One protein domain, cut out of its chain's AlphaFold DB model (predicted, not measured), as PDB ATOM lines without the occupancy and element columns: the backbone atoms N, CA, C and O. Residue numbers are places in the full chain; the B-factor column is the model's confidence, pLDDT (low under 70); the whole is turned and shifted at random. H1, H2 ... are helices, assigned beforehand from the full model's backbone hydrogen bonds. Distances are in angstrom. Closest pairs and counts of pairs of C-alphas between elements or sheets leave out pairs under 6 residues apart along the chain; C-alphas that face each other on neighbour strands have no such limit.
ATOM      1  N   ASP A  17       5.435  10.161 -39.131       86.12
ATOM      2  CA  ASP A  17       4.152  10.303 -38.439       86.12
ATOM      3  C   ASP A  17       4.298  10.151 -36.922       86.12
ATOM      4  O   ASP A  17       3.700  10.923 -36.172       86.12
ATOM      5  N   CYS A  18       5.147   9.226 -36.457       84.38
ATOM      6  CA  CYS A  18       5.463   9.094 -35.036       84.38
ATOM      7  C   CYS A  18       6.139  10.358 -34.487       84.38
ATOM      8  O   CYS A  18       5.768  10.823 -33.410       84.38
ATOM      9  N   ILE A  19       7.079  10.953 -35.232       86.06
ATOM     10  CA  ILE A  19       7.742  12.203 -34.820       86.06
ATOM     11  C   ILE A  19       6.711  13.335 -34.727       86.06
ATOM     12  O   ILE A  19       6.665  14.051 -33.729       86.06
ATOM     13  N   ARG A  20       5.846  13.482 -35.737       89.19
ATOM     14  CA  ARG A  20       4.796  14.514 -35.754       89.19
ATOM     15  C   ARG A  20       3.796  14.341 -34.611       89.19
ATOM     16  O   ARG A  20       3.413  15.334 -33.996       89.19
ATOM     17  N   GLY A  21       3.386  13.106 -34.323       88.12
ATOM     18  CA  GLY A  21       2.532  12.788 -33.177       88.12
ATOM     19  C   GLY A  21       3.202  13.151 -31.854       88.12
ATOM     20  O   GLY A  21       2.601  13.833 -31.029       88.12
ATOM     21  N   GLY A  22       4.480  12.793 -31.703       87.44
ATOM     22  CA  GLY A  22       5.278  13.130 -30.531       87.44
ATOM     23  C   GLY A  22       5.354  14.630 -30.255       87.44
ATOM     24  O   GLY A  22       5.031  15.087 -29.160       87.44
ATOM     25  N   LEU A  23       5.731  15.408 -31.271       91.19
ATOM     26  CA  LEU A  23       5.892  16.859 -31.150       91.19
ATOM     27  C   LEU A  23       4.576  17.581 -30.817       91.19
ATOM     28  O   LEU A  23       4.592  18.565 -30.076       91.19
ATOM     29  N   ARG A  24       3.434  17.075 -31.301       91.25
ATOM     30  CA  ARG A  24       2.112  17.652 -31.016       91.25
ATOM     31  C   ARG A  24       1.770  17.606 -29.525       91.25
ATOM     32  O   ARG A  24       1.285  18.599 -28.984       91.25
ATOM     33  N   ASP A  25       2.045  16.478 -28.876       89.56
ATOM     34  CA  ASP A  25       1.723  16.257 -27.460       89.56
ATOM     35  C   ASP A  25       2.777  16.854 -26.511       89.56
ATOM     36  O   ASP A  25       2.519  17.055 -25.325       89.56
ATOM     37  N   ALA A  26       3.970  17.162 -27.022       90.31
ATOM     38  CA  ALA A  26       5.064  17.708 -26.232       90.31
ATOM     39  C   ALA A  26       4.798  19.136 -25.729       90.31
ATOM     40  O   ALA A  26       4.073  19.941 -26.329       90.31
ATOM     41  N   LYS A  27       5.464  19.494 -24.629       90.06
ATOM     42  CA  LYS A  27       5.385  20.832 -24.036       90.06
ATOM     43  C   LYS A  27       6.123  21.838 -24.907       90.06
ATOM     44  O   LYS A  27       7.327  21.705 -25.120       90.06
ATOM     45  N   LEU A  28       5.420  22.887 -25.336       91.19
ATOM     46  CA  LEU A  28       5.968  23.920 -26.223       91.19
ATOM     47  C   LEU A  28       7.284  24.504 -25.698       91.19
ATOM     48  O   LEU A  28       8.239  24.616 -26.453       91.19
ATOM     49  N   VAL A  29       7.345  24.810 -24.404       89.38
ATOM     50  CA  VAL A  29       8.533  25.379 -23.751       89.38
ATOM     51  C   VAL A  29       9.765  24.501 -23.946       89.38
ATOM     52  O   VAL A  29      10.842  24.980 -24.293       89.38
ATOM     53  N   LEU A  30       9.607  23.189 -23.766       90.44
ATOM     54  CA  LEU A  30      10.696  22.236 -23.952       90.44
ATOM     55  C   LEU A  30      11.093  22.139 -25.425       90.44
ATOM     56  O   LEU A  30      12.280  22.107 -25.732       90.44
ATOM     57  N   LEU A  31      10.120  22.162 -26.340       92.88
ATOM     58  CA  LEU A  31      10.407  22.188 -27.772       92.88
ATOM     59  C   LEU A  31      11.184  23.454 -28.172       92.88
ATOM     60  O   LEU A  31      12.167  23.362 -28.903       92.88
ATOM     61  N   GLN A  32      10.795  24.624 -27.664       93.81
ATOM     62  CA  GLN A  32      11.495  25.891 -27.893       93.81
ATOM     63  C   GLN A  32      12.952  25.822 -27.420       93.81
ATOM     64  O   GLN A  32      13.861  26.189 -28.167       93.81
ATOM     65  N   ILE A  33      13.184  25.295 -26.212       89.81
ATOM     66  CA  ILE A  33      14.523  25.132 -25.631       89.81
ATOM     67  C   ILE A  33      15.381  24.182 -26.470       89.81
ATOM     68  O   ILE A  33      16.515  24.515 -26.810       89.81
ATOM     69  N   ILE A  34      14.843  23.019 -26.838       89.88
ATOM     70  CA  ILE A  34      15.574  22.019 -27.625       89.88
ATOM     71  C   ILE A  34      15.886  22.558 -29.016       89.88
ATOM     72  O   ILE A  34      16.995  22.370 -29.504       89.88
ATOM     73  N   THR A  35      14.953  23.277 -29.639       92.38
ATOM     74  CA  THR A  35      15.201  23.907 -30.942       92.38
ATOM     75  C   THR A  35      16.324  24.926 -30.838       92.38
ATOM     76  O   THR A  35      17.275  24.854 -31.610       92.38
ATOM     77  N   ALA A  36      16.260  25.822 -29.847       91.69
ATOM     78  CA  ALA A  36      17.299  26.816 -29.610       91.69
ATOM     79  C   ALA A  36      18.671  26.171 -29.354       91.69
ATOM     80  O   ALA A  36      19.675  26.659 -29.868       91.69
ATOM     81  N   GLN A  37      18.715  25.059 -28.611       87.31
ATOM     82  CA  GLN A  37      19.940  24.299 -28.363       87.31
ATOM     83  C   GLN A  37      20.491  23.662 -29.644       87.31
ATOM     84  O   GLN A  37      21.676  23.802 -29.932       87.31
ATOM     85  N   LEU A  38      19.650  22.978 -30.423       86.62
ATOM     86  CA  LEU A  38      20.082  22.260 -31.625       86.62
ATOM     87  C   LEU A  38      20.503  23.201 -32.762       86.62
ATOM     88  O   LEU A  38      21.372  22.838 -33.550       86.62
ATOM     89  N   THR A  39      19.914  24.397 -32.859       90.75
ATOM     90  CA  THR A  39      20.302  25.396 -33.869       90.75
ATOM     91  C   THR A  39      21.358  26.381 -33.377       90.75
ATOM     92  O   THR A  39      21.880  27.143 -34.184       90.75
ATOM     93  N   ALA A  40      21.632  26.416 -32.070       89.44
ATOM     94  CA  ALA A  40      22.392  27.475 -31.408       89.44
ATOM     95  C   ALA A  40      21.818  28.895 -31.645       89.44
ATOM     96  O   ALA A  40      22.563  29.866 -31.768       89.44
ATOM     97  N   GLU A  41      20.484  29.039 -31.704       92.06
ATOM     98  CA  GLU A  41      19.818  30.332 -31.954       92.06
ATOM     99  C   GLU A  41      18.774  30.667 -30.877       92.06
ATOM    100  O   GLU A  41      17.756  29.990 -30.744       92.06
ATOM    101  N   GLU A  42      18.962  31.784 -30.166       91.25
ATOM    102  CA  GLU A  42      18.059  32.240 -29.091       91.25
ATOM    103  C   GLU A  42      16.625  32.527 -29.579       91.25
ATOM    104  O   GLU A  42      15.665  32.378 -28.822       91.25
ATOM    105  N   LYS A  43      16.455  32.910 -30.853       94.25
ATOM    106  CA  LYS A  43      15.159  33.332 -31.419       94.25
ATOM    107  C   LYS A  43      14.043  32.294 -31.226       94.25
ATOM    108  O   LYS A  43      12.875  32.667 -31.125       94.25
ATOM    109  N   TRP A  44      14.396  31.010 -31.147       94.75
ATOM    110  CA  TRP A  44      13.442  29.914 -30.986       94.75
ATOM    111  C   TRP A  44      12.766  29.884 -29.614       94.75
ATOM    112  O   TRP A  44      11.671  29.343 -29.511       94.75
ATOM    113  N   LEU A  45      13.327  30.542 -28.590       90.50
ATOM    114  CA  LEU A  45      12.706  30.640 -27.259       90.50
ATOM    115  C   LEU A  45      11.382  31.415 -27.251       90.50
ATOM    116  O   LEU A  45      10.613  31.317 -26.304       90.50
ATOM    117  N   LYS A  46      11.109  32.192 -28.303       91.88
ATOM    118  CA  LYS A  46       9.867  32.966 -28.459       91.88
ATOM    119  C   LYS A  46       9.058  32.549 -29.687       91.88
ATOM    120  O   LYS A  46       8.079  33.213 -30.017       91.88
ATOM    121  N   ALA A  47       9.483  31.499 -30.386       94.06
ATOM    122  CA  ALA A  47       8.803  31.027 -31.582       94.06
ATOM    123  C   ALA A  47       7.484  30.332 -31.222       94.06
ATOM    124  O   ALA A  47       7.361  29.706 -30.165       94.06
ATOM    125  N   ASP A  48       6.493  30.441 -32.103       95.44
ATOM    126  CA  ASP A  48       5.235  29.723 -31.943       95.44
ATOM    127  C   ASP A  48       5.412  28.210 -32.151       95.44
ATOM    128  O   ASP A  48       6.422  27.723 -32.670       95.44
ATOM    129  N   ARG A  49       4.392  27.453 -31.741       94.19
ATOM    130  CA  ARG A  49       4.388  25.992 -31.824       94.19
ATOM    131  C   ARG A  49       4.605  25.478 -33.244       94.19
ATOM    132  O   ARG A  49       5.400  24.565 -33.428       94.19
ATOM    133  N   GLN A  50       3.934  26.052 -34.240       95.31
ATOM    134  CA  GLN A  50       3.996  25.546 -35.609       95.31
ATOM    135  C   GLN A  50       5.404  25.710 -36.196       95.31
ATOM    136  O   GLN A  50       5.923  24.788 -36.833       95.31
ATOM    137  N   ALA A  51       6.040  26.858 -35.951       95.69
ATOM    138  CA  ALA A  51       7.410  27.124 -36.370       95.69
ATOM    139  C   ALA A  51       8.405  26.157 -35.707       95.69
ATOM    140  O   ALA A  51       9.262  25.584 -36.385       95.69
ATOM    141  N   VAL A  52       8.261  25.941 -34.397       94.75
ATOM    142  CA  VAL A  52       9.114  25.046 -33.605       94.75
ATOM    143  C   VAL A  52       8.965  23.587 -34.040       94.75
ATOM    144  O   VAL A  52       9.967  22.925 -34.302       94.75
ATOM    145  N   GLU A  53       7.736  23.085 -34.182       94.50
ATOM    146  CA  GLU A  53       7.470  21.708 -34.619       94.50
ATOM    147  C   GLU A  53       8.027  21.443 -36.023       94.50
ATOM    148  O   GLU A  53       8.657  20.413 -36.262       94.50
ATOM    149  N   THR A  54       7.854  22.400 -36.942       94.50
ATOM    150  CA  THR A  54       8.383  22.298 -38.311       94.50
ATOM    151  C   THR A  54       9.907  22.232 -38.307       94.50
ATOM    152  O   THR A  54      10.489  21.368 -38.967       94.50
ATOM    153  N   LYS A  55      10.565  23.114 -37.542       94.94
ATOM    154  CA  LYS A  55      12.028  23.142 -37.482       94.94
ATOM    155  C   LYS A  55      12.599  21.905 -36.799       94.94
ATOM    156  O   LYS A  55      13.571  21.341 -37.295       94.94
ATOM    157  N   LEU A  56      12.009  21.465 -35.689       91.12
ATOM    158  CA  LEU A  56      12.458  20.256 -35.003       91.12
ATOM    159  C   LEU A  56      12.305  19.024 -35.872       91.12
ATOM    160  O   LEU A  56      13.215  18.205 -35.898       91.12
ATOM    161  N   LEU A  57      11.209  18.902 -36.617       91.81
ATOM    162  CA  LEU A  57      11.059  17.792 -37.542       91.81
ATOM    163  C   LEU A  57      12.201  17.759 -38.569       91.81
ATOM    164  O   LEU A  57      12.815  16.713 -38.760       91.81
ATOM    165  N   GLU A  58      12.524  18.901 -39.185       92.19
ATOM    166  CA  GLU A  58      13.648  19.019 -40.124       92.19
ATOM    167  C   GLU A  58      14.971  18.563 -39.480       92.19
ATOM    168  O   GLU A  58      15.680  17.723 -40.040       92.19
ATOM    169  N   LEU A  59      15.275  19.065 -38.278       88.88
ATOM    170  CA  LEU A  59      16.498  18.734 -37.538       88.88
ATOM    171  C   LEU A  59      16.561  17.250 -37.161       88.88
ATOM    172  O   LEU A  59      17.604  16.619 -37.306       88.88
ATOM    173  N   LEU A  60      15.452  16.665 -36.709       86.56
ATOM    174  CA  LEU A  60      15.385  15.255 -36.327       86.56
ATOM    175  C   LEU A  60      15.567  14.335 -37.533       86.56
ATOM    176  O   LEU A  60      16.261  13.325 -37.430       86.56
ATOM    177  N   LEU A  61      15.011  14.698 -38.692       86.50
ATOM    178  CA  LEU A  61      15.231  13.969 -39.940       86.50
ATOM    179  C   LEU A  61      16.698  14.058 -40.396       86.50
ATOM    180  O   LEU A  61      17.257  13.046 -40.823       86.50
ATOM    181  N   GLN A  62      17.341  15.224 -40.256       86.25
ATOM    182  CA  GLN A  62      18.768  15.421 -40.556       86.25
ATOM    183  C   GLN A  62      19.679  14.625 -39.608       86.25
ATOM    184  O   GLN A  62      20.614  13.952 -40.052       86.25
ATOM    185  N   LEU A  63      19.394  14.645 -38.305       81.69
ATOM    186  CA  LEU A  63      20.147  13.874 -37.316       81.69
ATOM    187  C   LEU A  63      19.951  12.364 -37.517       81.69
ATOM    188  O   LEU A  63      20.916  11.606 -37.449       81.69
ATOM    189  N   ARG A  64      18.732  11.923 -37.856       80.44
ATOM    190  CA  ARG A  64      18.449  10.526 -38.221       80.44
ATOM    191  C   ARG A  64      19.246  10.091 -39.450       80.44
ATOM    192  O   ARG A  64      19.819   9.006 -39.447       80.44
ATOM    193  N   ALA A  65      19.285  10.924 -40.491       83.00
ATOM    194  CA  ALA A  65      20.002  10.623 -41.729       83.00
ATOM    195  C   ALA A  65      21.526  10.586 -41.536       83.00
ATOM    196  O   ALA A  65      22.196   9.737 -42.113       83.00
ATOM    197  N   SER A  66      22.066  11.487 -40.714       81.94
ATOM    198  CA  SER A  66      23.508  11.565 -40.443       81.94
ATOM    199  C   SER A  66      23.995  10.575 -39.381       81.94
ATOM    200  O   SER A  66      25.197  10.346 -39.290       81.94
ATOM    201  N   GLN A  67      23.090  10.015 -38.566       74.25
ATOM    202  CA  GLN A  67      23.399   9.270 -37.335       74.25
ATOM    203  C   GLN A  67      24.298  10.041 -36.351       74.25
ATOM    204  O   GLN A  67      24.865   9.451 -35.430       74.25
ATOM    205  N   ALA A  68      24.428  11.359 -36.527       71.75
ATOM    206  CA  ALA A  68      25.253  12.185 -35.668       71.75
ATOM    207  C   ALA A  68      24.619  12.309 -34.269       71.75
ATOM    208  O   ALA A  68      23.387  12.358 -34.145       71.75
ATOM    209  N   PRO A  69      25.437  12.379 -33.204       70.81
ATOM    210  CA  PRO A  69      24.936  12.738 -31.889       70.81
ATOM    211  C   PRO A  69      24.440  14.188 -31.904       70.81
ATOM    212  O   PRO A  69      25.002  15.053 -32.579       70.81
ATOM    213  N   ALA A  70      23.389  14.464 -31.133       72.75
ATOM    214  CA  ALA A  70      22.968  15.836 -30.886       72.75
ATOM    215  C   ALA A  70      24.055  16.591 -30.103       72.75
ATOM    216  O   ALA A  70      24.688  16.024 -29.209       72.75
ATOM    217  N   ALA A  71      24.249  17.875 -30.415       70.62
ATOM    218  CA  ALA A  71      25.204  18.712 -29.699       70.62
ATOM    219  C   ALA A  71      24.835  18.796 -28.208       70.62
ATOM    220  O   ALA A  71      23.708  19.161 -27.848       70.62
ATOM    221  N   ALA A  72      25.792  18.443 -27.347       67.50
ATOM    222  CA  ALA A  72      25.634  18.573 -25.907       67.50
ATOM    223  C   ALA A  72      25.495  20.054 -25.517       67.50
ATOM    224  O   ALA A  72      26.095  20.910 -26.174       67.50
ATOM    225  N   PRO A  73      24.727  20.372 -24.459       65.88
ATOM    226  CA  PRO A  73      24.750  21.711 -23.894       65.88
ATOM    227  C   PRO A  73      26.176  22.065 -23.440       65.88
ATOM    228  O   PRO A  73      26.958  21.189 -23.069       65.88
ATOM    229  N   ASP A  74      26.522  23.345 -23.472       67.81
ATOM    230  CA  ASP A  74      27.803  23.867 -22.997       67.81
ATOM    231  C   ASP A  74      27.574  25.048 -22.044       67.81
ATOM    232  O   ASP A  74      26.449  25.471 -21.809       67.81
ATOM    233  N   SER A  75      28.625  25.628 -21.466       65.00
ATOM    234  CA  SER A  75      28.484  26.796 -20.582       65.00
ATOM    235  C   SER A  75      28.292  28.128 -21.331       65.00
ATOM    236  O   SER A  75      28.597  29.188 -20.773       65.00
ATOM    237  N   SER A  76      27.834  28.109 -22.589       73.12
ATOM    238  CA  SER A  76      27.692  29.306 -23.429       73.12
ATOM    239  C   SER A  76      26.665  30.311 -22.881       73.12
ATOM    240  O   SER A  76      25.769  29.952 -22.109       73.12
ATOM    241  N   PRO A  77      26.728  31.592 -23.301       77.69
ATOM    242  CA  PRO A  77      25.693  32.577 -22.980       77.69
ATOM    243  C   PRO A  77      24.280  32.130 -23.376       77.69
ATOM    244  O   PRO A  77      23.334  32.383 -22.625       77.69
ATOM    245  N   LEU A  78      24.151  31.415 -24.502       78.19
ATOM    246  CA  LEU A  78      22.888  30.833 -24.952       78.19
ATOM    247  C   LEU A  78      22.362  29.833 -23.926       78.19
ATOM    248  O   LEU A  78      21.222  29.946 -23.489       78.19
ATOM    249  N   PHE A  79      23.197  28.909 -23.456       78.50
ATOM    250  CA  PHE A  79      22.787  27.949 -22.438       78.50
ATOM    251  C   PHE A  79      22.289  28.622 -21.151       78.50
ATOM    252  O   PHE A  79      21.284  28.214 -20.573       78.50
ATOM    253  N   GLN A  80      22.911  29.728 -20.735       75.06
ATOM    254  CA  GLN A  80      22.415  30.509 -19.599       75.06
ATOM    255  C   GLN A  80      21.038  31.144 -19.851       75.06
ATOM    256  O   GLN A  80      20.277  31.366 -18.907       75.06
ATOM    257  N   GLN A  81      20.708  31.477 -21.099       77.00
ATOM    258  CA  GLN A  81      19.364  31.916 -21.482       77.00
ATOM    259  C   GLN A  81      18.378  30.744 -21.480       77.00
ATOM    260  O   GLN A  81      17.293  30.908 -20.933       77.00
ATOM    261  N   LEU A  82      18.769  29.565 -21.977       80.44
ATOM    262  CA  LEU A  82      17.944  28.347 -21.935       80.44
ATOM    263  C   LEU A  82      17.554  27.977 -20.498       80.44
ATOM    264  O   LEU A  82      16.381  27.781 -20.205       80.44
ATOM    265  N   VAL A  83      18.528  27.977 -19.582       75.12
ATOM    266  CA  VAL A  83      18.333  27.746 -18.139       75.12
ATOM    267  C   VAL A  83      17.337  28.743 -17.543       75.12
ATOM    268  O   VAL A  83      16.445  28.358 -16.788       75.12
ATOM    269  N   ARG A  84      17.462  30.032 -17.892       75.31
ATOM    270  CA  ARG A  84      16.515  31.062 -17.440       75.31
ATOM    271  C   ARG A  84      15.118  30.822 -18.005       75.31
ATOM    272  O   ARG A  84      14.167  30.870 -17.241       75.31
ATOM    273  N   HIS A  85      14.999  30.533 -19.300       78.44
ATOM    274  CA  HIS A  85      13.718  30.263 -19.963       78.44
ATOM    275  C   HIS A  85      13.014  29.048 -19.354       78.44
ATOM    276  O   HIS A  85      11.844  29.122 -18.997       78.44
ATOM    277  N   ALA A  86      13.759  27.964 -19.120       75.31
ATOM    278  CA  ALA A  86      13.256  26.772 -18.451       75.31
ATOM    279  C   ALA A  86      12.725  27.071 -17.039       75.31
ATOM    280  O   ALA A  86      11.676  26.559 -16.658       75.31
ATOM    281  N   GLY A  87      13.416  27.919 -16.274       66.25
ATOM    282  CA  GLY A  87      13.008  28.295 -14.919       66.25
ATOM    283  C   GLY A  87      11.803  29.242 -14.830       66.25
ATOM    284  O   GLY A  87      11.287  29.436 -13.735       66.25
ATOM    285  N   LEU A  88      11.361  29.855 -15.936       60.84
ATOM    286  CA  LEU A  88      10.279  30.853 -15.937       60.84
ATOM    287  C   LEU A  88       8.878  30.259 -16.158       60.84
ATOM    288  O   LEU A  88       7.892  30.900 -15.794       60.84
ATOM    289  N   GLU A  89       8.769  29.065 -16.750       52.72
ATOM    290  CA  GLU A  89       7.494  28.522 -17.233       52.72
ATOM    291  C   GLU A  89       7.144  27.158 -16.615       52.72
ATOM    292  O   GLU A  89       7.327  26.106 -17.226       52.72
ATOM    293  N   MET A  90       6.517  27.172 -15.437       47.44
ATOM    294  CA  MET A  90       5.466  26.197 -15.141       47.44
ATOM    295  C   MET A  90       4.110  26.896 -15.101       47.44
ATOM    296  O   MET A  90       3.880  27.811 -14.316       47.44
ATOM    297  N   GLN A  91       3.185  26.436 -15.946       41.19
ATOM    298  CA  GLN A  91       1.789  26.890 -15.978       41.19
ATOM    299  C   GLN A  91       0.947  26.334 -14.812       41.19
ATOM    300  O   GLN A  91      -0.279  26.397 -14.858       41.19
ATOM    301  N   ASP A  92       1.575  25.768 -13.777       40.16
ATOM    302  CA  ASP A  92       0.851  25.167 -12.662       40.16
ATOM    303  C   ASP A  92       0.494  26.237 -11.618       40.16
ATOM    304  O   ASP A  92       1.366  26.815 -10.964       40.16
ATOM    305  N   GLU A  93      -0.805  26.523 -11.488       35.97
ATOM    306  CA  GLU A  93      -1.377  27.475 -10.520       35.97
ATOM    307  C   GLU A  93      -0.915  27.199  -9.081       35.97
ATOM    308  O   GLU A  93      -0.788  28.132  -8.292       35.97
ATOM    309  N   ALA A  94      -0.599  25.942  -8.744       34.44
ATOM    310  CA  ALA A  94      -0.236  25.532  -7.390       34.44
ATOM    311  C   ALA A  94       1.111  26.096  -6.887       34.44
ATOM    312  O   ALA A  94       1.347  26.110  -5.681       34.44
ATOM    313  N   LEU A  95       1.991  26.555  -7.787       39.47
ATOM    314  CA  LEU A  95       3.358  27.001  -7.464       39.47
ATOM    315  C   LEU A  95       3.652  28.447  -7.891       39.47
ATOM    316  O   LEU A  95       4.782  28.918  -7.761       39.47
ATOM    317  N   LYS A  96       2.646  29.194  -8.368       39.03
ATOM    318  CA  LYS A  96       2.828  30.589  -8.816       39.03
ATOM    319  C   LYS A  96       3.328  31.538  -7.721       39.03
ATOM    320  O   LYS A  96       3.806  32.625  -8.050       39.03
ATOM    321  N   THR A  97       3.217  31.151  -6.453       38.44
ATOM    322  CA  THR A  97       3.466  32.007  -5.289       38.44
ATOM    323  C   THR A  97       4.928  32.142  -4.870       38.44
ATOM    324  O   THR A  97       5.197  32.986  -4.024       38.44
ATOM    325  N   VAL A  98       5.896  31.440  -5.479       44.44
ATOM    326  CA  VAL A  98       7.321  31.696  -5.176       44.44
ATOM    327  C   VAL A  98       8.154  31.858  -6.432       44.44
ATOM    328  O   VAL A  98       8.788  30.939  -6.941       44.44
ATOM    329  N   ARG A  99       8.174  33.094  -6.929       50.06
ATOM    330  CA  ARG A  99       9.097  33.526  -7.978       50.06
ATOM    331  C   ARG A  99      10.336  34.129  -7.330       50.06
ATOM    332  O   ARG A  99      10.415  35.343  -7.163       50.06
ATOM    333  N   ARG A 100      11.306  33.288  -6.976       50.75
ATOM    334  CA  ARG A 100      12.657  33.746  -6.629       50.75
ATOM    335  C   ARG A 100      13.657  33.292  -7.682       50.75
ATOM    336  O   ARG A 100      13.525  32.183  -8.200       50.75
ATOM    337  N   PRO A 101      14.654  34.126  -8.026       51.28
ATOM    338  CA  PRO A 101      15.789  33.644  -8.787       51.28
ATOM    339  C   PRO A 101      16.481  32.551  -7.971       51.28
ATOM    340  O   PRO A 101      16.824  32.748  -6.809       51.28
ATOM    341  N   MET A 102      16.651  31.394  -8.597       54.75
ATOM    342  CA  MET A 102      17.352  30.243  -8.040       54.75
ATOM    343  C   MET A 102      18.740  30.635  -7.520       54.75
ATOM    344  O   MET A 102      19.450  31.394  -8.192       54.75
ATOM    345  N   SER A 103      19.147  30.109  -6.359       55.53
ATOM    346  CA  SER A 103      20.486  30.386  -5.835       55.53
ATOM    347  C   SER A 103      21.570  29.896  -6.799       55.53
ATOM    348  O   SER A 103      21.371  28.985  -7.609       55.53
ATOM    349  N   GLN A 104      22.763  30.486  -6.707       54.91
ATOM    350  CA  GLN A 104      23.911  30.053  -7.507       54.91
ATOM    351  C   GLN A 104      24.248  28.572  -7.268       54.91
ATOM    352  O   GLN A 104      24.610  27.873  -8.213       54.91
ATOM    353  N   SER A 105      24.082  28.096  -6.032       51.81
ATOM    354  CA  SER A 105      24.292  26.700  -5.649       51.81
ATOM    355  C   SER A 105      23.266  25.777  -6.299       51.81
ATOM    356  O   SER A 105      23.659  24.783  -6.901       51.81
ATOM    357  N   ALA A 106      21.976  26.128  -6.256       55.19
ATOM    358  CA  ALA A 106      20.926  25.369  -6.931       55.19
ATOM    359  C   ALA A 106      21.113  25.380  -8.457       55.19
ATOM    360  O   ALA A 106      20.961  24.346  -9.099       55.19
ATOM    361  N   ARG A 107      21.555  26.499  -9.045       58.41
ATOM    362  CA  ARG A 107      21.879  26.566 -10.476       58.41
ATOM    363  C   ARG A 107      23.044  25.651 -10.836       58.41
ATOM    364  O   ARG A 107      22.898  24.850 -11.747       58.41
ATOM    365  N   ALA A 108      24.179  25.749 -10.145       57.34
ATOM    366  CA  ALA A 108      25.327  24.870 -10.381       57.34
ATOM    367  C   ALA A 108      24.941  23.390 -10.221       57.34
ATOM    368  O   ALA A 108      25.299  22.560 -11.051       57.34
ATOM    369  N   PHE A 109      24.116  23.093  -9.218       57.25
ATOM    370  CA  PHE A 109      23.565  21.770  -8.967       57.25
ATOM    371  C   PHE A 109      22.686  21.250 -10.120       57.25
ATOM    372  O   PHE A 109      22.871  20.126 -10.585       57.25
ATOM    373  N   LEU A 110      21.740  22.051 -10.609       60.41
ATOM    374  CA  LEU A 110      20.895  21.641 -11.727       60.41
ATOM    375  C   LEU A 110      21.700  21.433 -13.008       60.41
ATOM    376  O   LEU A 110      21.366  20.569 -13.813       60.41
ATOM    377  N   LEU A 111      22.775  22.200 -13.195       61.00
ATOM    378  CA  LEU A 111      23.697  21.978 -14.303       61.00
ATOM    379  C   LEU A 111      24.399  20.625 -14.172       61.00
ATOM    380  O   LEU A 111      24.389  19.851 -15.127       61.00
ATOM    381  N   ASP A 112      24.918  20.290 -12.993       60.38
ATOM    382  CA  ASP A 112      25.508  18.975 -12.720       60.38
ATOM    383  C   ASP A 112      24.522  17.827 -12.993       60.38
ATOM    384  O   ASP A 112      24.889  16.795 -13.560       60.38
ATOM    385  N   GLU A 113      23.250  18.008 -12.647       59.38
ATOM    386  CA  GLU A 113      22.195  17.025 -12.889       59.38
ATOM    387  C   GLU A 113      21.812  16.908 -14.381       59.38
ATOM    388  O   GLU A 113      21.592  15.801 -14.894       59.38
ATOM    389  N   MET A 114      21.804  18.027 -15.113       60.06
ATOM    390  CA  MET A 114      21.616  18.051 -16.566       60.06
ATOM    391  C   MET A 114      22.735  17.321 -17.311       60.06
ATOM    392  O   MET A 114      22.455  16.611 -18.279       60.06
ATOM    393  N   TYR A 115      23.979  17.457 -16.848       55.62
ATOM    394  CA  TYR A 115      25.146  16.792 -17.432       55.62
ATOM    395  C   TYR A 115      25.327  15.339 -16.964       55.62
ATOM    396  O   TYR A 115      26.204  14.642 -17.470       55.62
ATOM    397  N   GLY A 116      24.474  14.845 -16.057       51.44
ATOM    398  CA  GLY A 116      24.528  13.459 -15.586       51.44
ATOM    399  C   GLY A 116      25.663  13.188 -14.595       51.44
ATOM    400  O   GLY A 116      26.220  12.091 -14.606       51.44
ATOM    401  N   TYR A 117      25.922  14.155 -13.710       52.78
ATOM    402  CA  TYR A 117      27.079  14.323 -12.824       52.78
ATOM    403  C   TYR A 117      28.333  14.863 -13.528       52.78
ATOM    404  O   TYR A 117      28.726  14.346 -14.574       52.78
ATOM    405  N   PRO A 118      29.028  15.851 -12.932       42.59
ATOM    406  CA  PRO A 118      30.315  16.290 -13.429       42.59
ATOM    407  C   PRO A 118      31.318  15.141 -13.310       42.59
ATOM    408  O   PRO A 118      31.390  14.427 -12.306       42.59
ATOM    409  N   SER A 119      32.162  15.030 -14.329       43.44
ATOM    410  CA  SER A 119      33.355  14.177 -14.390       43.44
ATOM    411  C   SER A 119      34.354  14.389 -13.236       43.44
ATOM    412  O   SER A 119      35.361  13.687 -13.167       43.44
ATOM    413  N   SER A 120      34.105  15.346 -12.335       40.16
ATOM    414  CA  SER A 120      34.981  15.726 -11.226       40.16
ATOM    415  C   SER A 120      34.912  14.793 -10.015       40.16
ATOM    416  O   SER A 120      35.826  14.825  -9.191       40.16
ATOM    417  N   TRP A 344      -2.960  12.384 -13.857       91.81
ATOM    418  CA  TRP A 344      -2.892  12.312 -15.313       91.81
ATOM    419  C   TRP A 344      -1.850  11.294 -15.775       91.81
ATOM    420  O   TRP A 344      -0.774  11.144 -15.187       91.81
ATOM    421  N   GLU A 345      -2.198  10.597 -16.848       94.25
ATOM    422  CA  GLU A 345      -1.261   9.789 -17.617       94.25
ATOM    423  C   GLU A 345      -0.442  10.697 -18.531       94.25
ATOM    424  O   GLU A 345      -0.915  11.751 -18.960       94.25
ATOM    425  N   ILE A 346       0.794  10.292 -18.806       92.00
ATOM    426  CA  ILE A 346       1.637  10.963 -19.791       92.00
ATOM    427  C   ILE A 346       1.150  10.514 -21.174       92.00
ATOM    428  O   ILE A 346       1.177   9.297 -21.433       92.00
ATOM    429  N   PRO A 347       0.722  11.449 -22.047       91.25
ATOM    430  CA  PRO A 347       0.306  11.134 -23.409       91.25
ATOM    431  C   PRO A 347       1.372  10.333 -24.155       91.25
ATOM    432  O   PRO A 347       2.570  10.518 -23.937       91.25
ATOM    433  N   GLU A 348       0.946   9.452 -25.058       88.69
ATOM    434  CA  GLU A 348       1.862   8.591 -25.814       88.69
ATOM    435  C   GLU A 348       2.896   9.407 -26.603       88.69
ATOM    436  O   GLU A 348       4.084   9.082 -26.567       88.69
ATOM    437  N   GLY A 349       2.483  10.515 -27.234       88.06
ATOM    438  CA  GLY A 349       3.398  11.388 -27.962       88.06
ATOM    439  C   GLY A 349       4.430  12.076 -27.060       88.06
ATOM    440  O   GLY A 349       5.612  12.159 -27.409       88.06
ATOM    441  N   GLU A 350       4.036  12.501 -25.857       89.62
ATOM    442  CA  GLU A 350       4.983  13.077 -24.897       89.62
ATOM    443  C   GLU A 350       5.955  12.012 -24.362       89.62
ATOM    444  O   GLU A 350       7.156  12.265 -24.256       89.62
ATOM    445  N   ARG A 351       5.472  10.790 -24.105       88.94
ATOM    446  CA  ARG A 351       6.319   9.653 -23.709       88.94
ATOM    447  C   ARG A 351       7.331   9.293 -24.791       88.94
ATOM    448  O   ARG A 351       8.502   9.061 -24.495       88.94
ATOM    449  N   TRP A 352       6.908   9.327 -26.053       87.50
ATOM    450  CA  TRP A 352       7.811   9.181 -27.186       87.50
ATOM    451  C   TRP A 352       8.894  10.268 -27.179       87.50
ATOM    452  O   TRP A 352      10.066   9.946 -27.388       87.50
ATOM    453  N   CYS A 353       8.548  11.525 -26.872       88.50
ATOM    454  CA  CYS A 353       9.530  12.606 -26.758       88.50
ATOM    455  C   CYS A 353      10.538  12.363 -25.630       88.50
ATOM    456  O   CYS A 353      11.729  12.557 -25.854       88.50
ATOM    457  N   PHE A 354      10.113  11.883 -24.456       87.44
ATOM    458  CA  PHE A 354      11.051  11.512 -23.385       87.44
ATOM    459  C   PHE A 354      12.054  10.443 -23.826       87.44
ATOM    460  O   PHE A 354      13.228  10.517 -23.469       87.44
ATOM    461  N   ALA A 355      11.610   9.469 -24.621       84.94
ATOM    462  CA  ALA A 355      12.453   8.365 -25.065       84.94
ATOM    463  C   ALA A 355      13.353   8.701 -26.265       84.94
ATOM    464  O   ALA A 355      14.406   8.080 -26.414       84.94
ATOM    465  N   ASN A 356      12.942   9.636 -27.130       82.44
ATOM    466  CA  ASN A 356      13.559   9.824 -28.448       82.44
ATOM    467  C   ASN A 356      14.063  11.242 -28.719       82.44
ATOM    468  O   ASN A 356      14.962  11.397 -29.534       82.44
ATOM    469  N   LEU A 357      13.505  12.281 -28.093       84.75
ATOM    470  CA  LEU A 357      13.905  13.654 -28.388       84.75
ATOM    471  C   LEU A 357      15.153  14.025 -27.566       84.75
ATOM    472  O   LEU A 357      15.104  13.965 -26.331       84.75
ATOM    473  N   PRO A 358      16.270  14.439 -28.200       81.12
ATOM    474  CA  PRO A 358      17.495  14.759 -27.478       81.12
ATOM    475  C   PRO A 358      17.264  15.792 -26.375       81.12
ATOM    476  O   PRO A 358      16.685  16.851 -26.607       81.12
ATOM    477  N   PHE A 359      17.739  15.477 -25.170       80.88
ATOM    478  CA  PHE A 359      17.677  16.334 -23.981       80.88
ATOM    479  C   PHE A 359      16.269  16.715 -23.480       80.88
ATOM    480  O   PHE A 359      16.187  17.417 -22.474       80.88
ATOM    481  N   TYR A 360      15.171  16.230 -24.079       87.06
ATOM    482  CA  TYR A 360      13.809  16.581 -23.637       87.06
ATOM    483  C   TYR A 360      13.548  16.183 -22.184       87.06
ATOM    484  O   TYR A 360      13.142  17.012 -21.373       87.06
ATOM    485  N   GLU A 361      13.882  14.944 -21.819       85.25
ATOM    486  CA  GLU A 361      13.790  14.461 -20.439       85.25
ATOM    487  C   GLU A 361      14.652  15.286 -19.470       85.25
ATOM    488  O   GLU A 361      14.223  15.579 -18.357       85.25
ATOM    489  N   ARG A 362      15.844  15.721 -19.893       80.62
ATOM    490  CA  ARG A 362      16.773  16.500 -19.058       80.62
ATOM    491  C   ARG A 362      16.250  17.899 -18.784       80.62
ATOM    492  O   ARG A 362      16.235  18.322 -17.633       80.62
ATOM    493  N   TRP A 363      15.782  18.592 -19.817       83.25
ATOM    494  CA  TRP A 363      15.167  19.903 -19.653       83.25
ATOM    495  C   TRP A 363      13.871  19.820 -18.856       83.25
ATOM    496  O   TRP A 363      13.622  20.683 -18.020       83.25
ATOM    497  N   TYR A 364      13.085  18.757 -19.032       86.56
ATOM    498  CA  TYR A 364      11.897  18.547 -18.215       86.56
ATOM    499  C   TYR A 364      12.234  18.323 -16.736       86.56
ATOM    500  O   TYR A 364      11.636  18.950 -15.863       86.56
ATOM    501  N   ARG A 365      13.231  17.483 -16.440       84.38
ATOM    502  CA  ARG A 365      13.746  17.283 -15.078       84.38
ATOM    503  C   ARG A 365      14.276  18.569 -14.467       84.38
ATOM    504  O   ARG A 365      13.915  18.884 -13.338       84.38
ATOM    505  N   PHE A 366      15.064  19.322 -15.233       79.25
ATOM    506  CA  PHE A 366      15.572  20.627 -14.830       79.25
ATOM    507  C   PHE A 366      14.422  21.565 -14.462       79.25
ATOM    508  O   PHE A 366      14.448  22.163 -13.390       79.25
ATOM    509  N   GLN A 367      13.393  21.666 -15.314       80.38
ATOM    510  CA  GLN A 367      12.213  22.481 -15.029       80.38
ATOM    511  C   GLN A 367      11.563  22.048 -13.719       80.38
ATOM    512  O   GLN A 367      11.315  22.885 -12.860       80.38
ATOM    513  N   LEU A 368      11.328  20.751 -13.530       80.62
ATOM    514  CA  LEU A 368      10.732  20.245 -12.299       80.62
ATOM    515  C   LEU A 368      11.596  20.581 -11.076       80.62
ATOM    516  O   LEU A 368      11.088  21.152 -10.121       80.62
ATOM    517  N   LEU A 369      12.898  20.305 -11.090       75.06
ATOM    518  CA  LEU A 369      13.746  20.591  -9.930       75.06
ATOM    519  C   LEU A 369      13.878  22.088  -9.657       75.06
ATOM    520  O   LEU A 369      13.773  22.478  -8.502       75.06
ATOM    521  N   ALA A 370      13.975  22.931 -10.686       71.31
ATOM    522  CA  ALA A 370      13.983  24.384 -10.526       71.31
ATOM    523  C   ALA A 370      12.788  24.899  -9.705       71.31
ATOM    524  O   ALA A 370      12.945  25.817  -8.901       71.31
ATOM    525  N   HIS A 371      11.620  24.274  -9.860       69.81
ATOM    526  CA  HIS A 371      10.414  24.608  -9.102       69.81
ATOM    527  C   HIS A 371      10.336  23.905  -7.736       69.81
ATOM    528  O   HIS A 371       9.523  24.288  -6.904       69.81
ATOM    529  N   PHE A 372      11.167  22.891  -7.478       68.69
ATOM    530  CA  PHE A 372      11.113  22.058  -6.273       68.69
ATOM    531  C   PHE A 372      12.292  22.248  -5.298       68.69
ATOM    532  O   PHE A 372      12.191  21.721  -4.189       68.69
TER     533      PHE A 372
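This is residues 17 to 120 and 344 to 372 of the 548 residues of the protein "Hypothetical protein" of Symbiodinium natans (UniProt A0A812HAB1). The longest helix, H4, packs across H2, the middle helix of a rounded cluster of mostly crossed helices; H3, H5 and H8 pack on H2 too. H1 and H7 cross at one end of the cluster, and H6 lies beside H8 at the other. The printed part has 133 residues with eight named helices, H1 to H8 in chain order, and no named strand: all helix. It is compact, with a radius of gyration of the C-alphas of 14.8 A and spans of 40 by 37 by 26 A.

H4, residues 49 to 66, measures 25.5 A from C-alpha 49 at (4.388, 25.992, -31.824). Before it come H1, residues 17 to 25, H2, residues 28 to 39, 16.3 A, and H3, residues 42 to 46. After it come H5, residues 77 to 88, 17.0 A, H6, residues 104 to 114, H7, residues 348 to 356, and H8, residues 360 to 372, 18.4 A, ending at C-alpha 372 (11.113, 22.058, -6.273).

Closest C-alphas are quoted. H4 touches H2 at a steep tilt of 44 degrees (Leu 56 and Thr 35, 6.1 A), and H1 with residues 53 to 57 alone (Glu 53 and Leu 23, 6.2 A). H2 touches H5 at a shallow tilt of 5 degrees, opposite ways (Ile 33 and Leu 82, 6.0 A), H3 (Gln 32 and Leu 45, 4.9 A), and H8 with residues 30 to 34 alone (Leu 30 and Tyr 360, 6.5 A). H8 touches H6 (Arg 362 and Met 114, 5.7 A), and H7 only at the corner (Glu 361 and Phe 354, 5.0 A). H7 touches H1, only just about perpendicular at 73 degrees (Gly 349 and Gly 22, 3.6 A). Every O i to N i+4 pair is within hydrogen-bond range in H1, H2 and H4 to H8; H3 has 0 of 1, but 2 of 2 O i to N i+3 pairs.

The C-alphas farthest apart, those of Ala 65 and Thr 97, are 45.4 A apart. Residues 121 to 343 are not printed; C-alphas 120 and 344 are 38.2 A apart. The link H5 to H6 is long, 15 residues. pLDDT is under 70 in residues 72 to 75, 87 to 120 and 371 to 372.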